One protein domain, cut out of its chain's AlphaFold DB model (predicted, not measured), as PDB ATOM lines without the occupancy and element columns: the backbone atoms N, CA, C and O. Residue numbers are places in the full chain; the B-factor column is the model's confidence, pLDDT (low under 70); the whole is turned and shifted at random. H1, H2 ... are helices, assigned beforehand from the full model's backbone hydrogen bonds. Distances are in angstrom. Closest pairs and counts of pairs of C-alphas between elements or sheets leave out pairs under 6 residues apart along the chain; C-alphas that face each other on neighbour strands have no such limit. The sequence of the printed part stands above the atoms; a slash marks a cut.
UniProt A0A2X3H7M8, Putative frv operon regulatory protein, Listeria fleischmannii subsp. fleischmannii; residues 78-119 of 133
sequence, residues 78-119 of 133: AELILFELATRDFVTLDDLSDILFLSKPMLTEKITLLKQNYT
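Overview. This is residues 78 to 119 of the 133 residues of the protein "Putative frv operon regulatory protein" of Listeria fleischmannii subsp. fleischmannii (UniProt A0A2X3H7M8). Three short helices are set crosswise to one another in a small cluster, each touching the other two: H1 comes first and stands with its beginning on the middle of H3, the longest helix, while H2 lies across the beginning of H3 and also packs on H1. At the far end of H1 residues 86 to 92 stick out as the chain turns toward H2. The printed part has 42 residues with three named helices in the order H1, H2, H3 and no named strand; the class is all helix. It is compact, with a radius of gyration of the C-alphas of 9.6 A, and spans 26 by 22 by 14 A.

Arrangement. Start with H1, residues 78 to 87, which touches H2, residues 93 to 100; their closest C-alphas, those of Ile 81 and Leu 96, are 7.5 A apart. They run opposite ways at a steep tilt of 68 degrees, only just short of about perpendicular. H3, residues 104 to 117, touches H1 with residues 110 to 114 alone; the closest C-alphas, of Ala 78 and Lys 110, are 6.3 A apart, and the lines are about perpendicular at 83 degrees. H3 touches H2 with residues 104 to 107 alone; the closest C-alphas, of Ser 97 and Lys 104, are 6.2 A apart, and the lines are about perpendicular at 89 degrees. The packing is mostly crossed, with 0 of these 3 pairs at a shallow tilt. In H1, H2 and H3 every O i to N i+4 pair is within hydrogen-bond range.

Along the chain. Find C-alpha 78 at (204.518, 160.630, 140.458); from there H1 runs 14.3 A to Thr 87. H2 begins at C-alpha 93, at (195.759, 157.345, 130.271), and is 10.2 A long. H3 runs 19.8 A from Lys 104 to C-alpha 117 at (213.579, 163.747, 135.740).

Size, cuts and confidence. Look at Asp 98 and Thr 119 for the two C-alphas farthest apart, 26.4 A. The printed part has no cut, and both links, H1 to H2 and H2 to H3, are tight. The mean pLDDT of the printed part is 88.2, and no printed residue is under 70.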
ATOM      1  N   ALA A  78     203.384 160.990 141.302       85.50
ATOM      2  CA  ALA A  78     204.518 160.630 140.458       85.50
ATOM      3  C   ALA A  78     205.090 159.232 140.769       85.50
ATOM      4  O   ALA A  78     205.423 158.493 139.844       85.50
ATOM      5  N   GLU A  79     205.194 158.857 142.043       85.69
ATOM      6  CA  GLU A  79     205.640 157.524 142.473       85.69
ATOM      7  C   GLU A  79     204.598 156.451 142.147       85.69
ATOM      8  O   GLU A  79     204.963 155.386 141.654       85.69
ATOM      9  N   LEU A  80     203.310 156.753 142.329       84.38
ATOM     10  CA  LEU A  80     202.218 155.855 141.947       84.38
ATOM     11  C   LEU A  80     202.151 155.656 140.427       84.38
ATOM     12  O   LEU A  80     202.050 154.526 139.956       84.38
ATOM     13  N   ILE A  81     202.300 156.729 139.642       91.19
ATOM     14  CA  ILE A  81     202.397 156.640 138.177       91.19
ATOM     15  C   ILE A  81     203.600 155.778 137.771       91.19
ATOM     16  O   ILE A  81     203.468 154.915 136.908       91.19
ATOM     17  N   LEU A  82     204.776 155.989 138.372       91.62
ATOM     18  CA  LEU A  82     205.961 155.175 138.077       91.62
ATOM     19  C   LEU A  82     205.745 153.699 138.415       91.62
ATOM     20  O   LEU A  82     206.175 152.844 137.644       91.62
ATOM     21  N   PHE A  83     205.084 153.405 139.534       89.88
ATOM     22  CA  PHE A  83     204.757 152.042 139.936       89.88
ATOM     23  C   PHE A  83     203.858 151.348 138.905       89.88
ATOM     24  O   PHE A  83     204.196 150.262 138.434       89.88
ATOM     25  N   GLU A  84     202.770 151.992 138.474       90.69
ATOM     26  CA  GLU A  84     201.869 151.431 137.455       90.69
ATOM     27  C   GLU A  84     202.569 151.252 136.097       90.69
ATOM     28  O   GLU A  84     202.364 150.248 135.417       90.69
ATOM     29  N   LEU A  85     203.448 152.186 135.713       92.25
ATOM     30  CA  LEU A  85     204.237 152.087 134.478       92.25
ATOM     31  C   LEU A  85     205.301 150.981 134.525       92.25
ATOM     32  O   LEU A  85     205.691 150.474 133.477       92.25
ATOM     33  N   ALA A  86     205.819 150.650 135.707       90.19
ATOM     34  CA  ALA A  86     206.872 149.650 135.875       90.19
ATOM     35  C   ALA A  86     206.331 148.221 136.028       90.19
ATOM     36  O   ALA A  86     207.062 147.263 135.783       90.19
ATOM     37  N   THR A  87     205.078 148.074 136.459       88.19
ATOM     38  CA  THR A  87     204.462 146.775 136.783       88.19
ATOM     39  C   THR A  87     203.572 146.221 135.671       88.19
ATOM     40  O   THR A  87     203.182 145.056 135.732       88.19
ATOM     41  N   ARG A  88     203.266 147.025 134.646       87.31
ATOM     42  CA  ARG A  88     202.408 146.646 133.515       87.31
ATOM     43  C   ARG A  88     203.166 146.756 132.198       87.31
ATOM     44  O   ARG A  88     203.872 147.733 131.974       87.31
ATOM     45  N   ASP A  89     202.934 145.808 131.290       86.81
ATOM     46  CA  ASP A  89     203.514 145.852 129.939       86.81
ATOM     47  C   ASP A  89     203.030 147.084 129.156       86.81
ATOM     48  O   ASP A  89     203.800 147.734 128.447       86.81
ATOM     49  N   PHE A  90     201.743 147.422 129.311       87.81
ATOM     50  CA  PHE A  90     201.099 148.593 128.721       87.81
ATOM     51  C   PHE A  90     199.987 149.111 129.644       87.81
ATOM     52  O   PHE A  90     199.257 148.324 130.243       87.81
ATOM     53  N   VAL A  91     199.840 150.434 129.730       91.88
ATOM     54  CA  VAL A  91     198.760 151.105 130.470       91.88
ATOM     55  C   VAL A  91     198.345 152.375 129.725       91.88
ATOM     56  O   VAL A  91     199.197 153.100 129.197       91.88
ATOM     57  N   THR A  92     197.043 152.629 129.616       93.94
ATOM     58  CA  THR A  92     196.510 153.825 128.952       93.94
ATOM     59  C   THR A  92     196.323 154.984 129.937       93.94
ATOM     60  O   THR A  92     196.379 154.814 131.153       93.94
ATOM     61  N   LEU A  93     196.106 156.199 129.419       92.88
ATOM     62  CA  LEU A  93     195.759 157.345 130.271       92.88
ATOM     63  C   LEU A  93     194.373 157.200 130.909       92.88
ATOM     64  O   LEU A  93     194.152 157.779 131.967       92.88
ATOM     65  N   ASP A  94     193.459 156.472 130.266       92.44
ATOM     66  CA  ASP A  94     192.160 156.118 130.838       92.44
ATOM     67  C   ASP A  94     192.348 155.177 132.034       92.44
ATOM     68  O   ASP A  94     191.918 155.515 133.132       92.44
ATOM     69  N   ASP A  95     193.128 154.103 131.871       90.31
ATOM     70  CA  ASP A  95     193.426 153.173 132.970       90.31
ATOM     71  C   ASP A  95     194.073 153.895 134.163       90.31
ATOM     72  O   ASP A  95     193.657 153.721 135.303       90.31
ATOM     73  N   LEU A  96     195.079 154.746 133.918       88.56
ATOM     74  CA  LEU A  96     195.733 155.515 134.986       88.56
ATOM     75  C   LEU A  96     194.785 156.516 135.653       88.56
ATOM     76  O   LEU A  96     194.910 156.762 136.851       88.56
ATOM     77  N   SER A  97     193.865 157.109 134.889       86.06
ATOM     78  CA  SER A  97     192.852 158.023 135.421       86.06
ATOM     79  C   SER A  97     191.931 157.296 136.390       86.06
ATOM     80  O   SER A  97     191.657 157.819 137.467       86.06
ATOM     81  N   ASP A  98     191.511 156.085 136.036       76.75
ATOM     82  CA  ASP A  98     190.608 155.276 136.852       76.75
ATOM     83  C   ASP A  98     191.315 154.679 138.077       76.75
ATOM     84  O   ASP A  98     190.763 154.696 139.174       76.75
ATOM     85  N   ILE A  99     192.555 154.197 137.923       79.75
ATOM     86  CA  ILE A  99     193.336 153.583 139.010       79.75
ATOM     87  C   ILE A  99     193.769 154.629 140.044       79.75
ATOM     88  O   ILE A  99     193.702 154.385 141.248       79.75
ATOM     89  N   LEU A 100     194.252 155.783 139.578       79.69
ATOM     90  CA  LEU A 100     194.855 156.806 140.436       79.69
ATOM     91  C   LEU A 100     193.887 157.938 140.785       79.69
ATOM     92  O   LEU A 100     194.245 158.821 141.563       79.69
ATOM     93  N   PHE A 101     192.677 157.926 140.220       75.81
ATOM     94  CA  PHE A 101     191.665 158.975 140.382       75.81
ATOM     95  C   PHE A 101     192.183 160.371 139.997       75.81
ATOM     96  O   PHE A 101     191.829 161.380 140.610       75.81
ATOM     97  N   LEU A 102     193.039 160.436 138.971       73.00
ATOM     98  CA  LEU A 102     193.659 161.671 138.492       73.00
ATOM     99  C   LEU A 102     193.122 162.062 137.121       73.00
ATOM    100  O   LEU A 102     192.964 161.230 136.236       73.00
ATOM    101  N   SER A 103     192.930 163.360 136.892       81.88
ATOM    102  CA  SER A 103     192.504 163.834 135.575       81.88
ATOM    103  C   SER A 103     193.585 163.596 134.509       81.88
ATOM    104  O   SER A 103     194.786 163.733 134.764       81.88
ATOM    105  N   LYS A 104     193.170 163.308 133.268       90.69
ATOM    106  CA  LYS A 104     194.097 163.115 132.135       90.69
ATOM    107  C   LYS A 104     195.071 164.286 131.911       90.69
ATOM    108  O   LYS A 104     196.241 164.010 131.626       90.69
ATOM    109  N   PRO A 105     194.666 165.570 132.039       91.06
ATOM    110  CA  PRO A 105     195.609 166.686 131.957       91.06
ATOM    111  C   PRO A 105     196.702 166.608 133.030       91.06
ATOM    112  O   PRO A 105     197.883 166.731 132.705       91.06
ATOM    113  N   MET A 106     196.327 166.310 134.278       79.44
ATOM    114  CA  MET A 106     197.269 166.210 135.395       79.44
ATOM    115  C   MET A 106     198.220 165.014 135.246       79.44
ATOM    116  O   MET A 106     199.421 165.138 135.487       79.44
ATOM    117  N   LEU A 107     197.712 163.868 134.784       92.06
ATOM    118  CA  LEU A 107     198.537 162.706 134.440       92.06
ATOM    119  C   LEU A 107     199.549 163.037 133.337       92.06
ATOM    120  O   LEU A 107     200.722 162.682 133.443       92.06
ATOM    121  N   THR A 108     199.120 163.750 132.295       93.62
ATOM    122  CA  THR A 108     199.983 164.132 131.168       93.62
ATOM    123  C   THR A 108     201.130 165.036 131.619       93.62
ATOM    124  O   THR A 108     202.284 164.812 131.235       93.62
ATOM    125  N   GLU A 109     200.836 166.027 132.460       91.50
ATOM    126  CA  GLU A 109     201.841 166.915 133.046       91.50
ATOM    127  C   GLU A 109     202.851 166.127 133.891       91.50
ATOM    128  O   GLU A 109     204.058 166.182 133.642       91.50
ATOM    129  N   LYS A 110     202.370 165.301 134.828       90.56
ATOM    130  CA  LYS A 110     203.232 164.507 135.716       90.56
ATOM    131  C   LYS A 110     204.091 163.494 134.956       90.56
ATOM    132  O   LYS A 110     205.280 163.377 135.240       90.56
ATOM    133  N   ILE A 111     203.546 162.808 133.949       93.88
ATOM    134  CA  ILE A 111     204.313 161.887 133.088       93.88
ATOM    135  C   ILE A 111     205.395 162.640 132.301       93.88
ATOM    136  O   ILE A 111     206.494 162.117 132.096       93.88
ATOM    137  N   THR A 112     205.115 163.871 131.869       93.19
ATOM    138  CA  THR A 112     206.104 164.718 131.188       93.19
ATOM    139  C   THR A 112     207.261 165.064 132.123       93.19
ATOM    140  O   THR A 112     208.422 164.899 131.742       93.19
ATOM    141  N   LEU A 113     206.962 165.447 133.366       90.38
ATOM    142  CA  LEU A 113     207.977 165.712 134.389       90.38
ATOM    143  C   LEU A 113     208.787 164.455 134.732       90.38
ATOM    144  O   LEU A 113     210.012 164.507 134.806       90.38
ATOM    145  N   LEU A 114     208.135 163.298 134.862       93.06
ATOM    146  CA  LEU A 114     208.810 162.018 135.095       93.06
ATOM    147  C   LEU A 114     209.795 161.671 133.970       93.06
ATOM    148  O   LEU A 114     210.937 161.302 134.245       93.06
ATOM    149  N   LYS A 115     209.401 161.842 132.701       93.06
ATOM    150  CA  LYS A 115     210.292 161.634 131.544       93.06
ATOM    151  C   LYS A 115     211.551 162.494 131.622       93.06
ATOM    152  O   LYS A 115     212.636 162.009 131.312       93.06
ATOM    153  N   GLN A 116     211.404 163.753 132.025       90.00
ATOM    154  CA  GLN A 116     212.522 164.687 132.164       90.00
ATOM    155  C   GLN A 116     213.431 164.285 133.331       90.00
ATOM    156  O   GLN A 116     214.636 164.110 133.143       90.00
ATOM    157  N   ASN A 117     212.847 164.047 134.507       89.88
ATOM    158  CA  ASN A 117     213.579 163.747 135.740       89.88
ATOM    159  C   ASN A 117     214.353 162.425 135.666       89.88
ATOM    160  O   ASN A 117     215.437 162.301 136.239       89.88
ATOM    161  N   TYR A 118     213.829 161.447 134.926       90.00
ATOM    162  CA  TYR A 118     214.415 160.112 134.829       90.00
ATOM    163  C   TYR A 118     215.089 159.820 133.485       90.00
ATOM    164  O   TYR A 118     215.510 158.688 133.273       90.00
ATOM    165  N   THR A 119     215.289 160.812 132.608       88.50
ATOM    166  CA  THR A 119     215.803 160.607 131.234       88.50
ATOM    167  C   THR A 119     217.127 159.825 131.151       88.50
ATOM    168  O   THR A 119     217.379 159.120 130.178       88.50
TER     169      THR A 119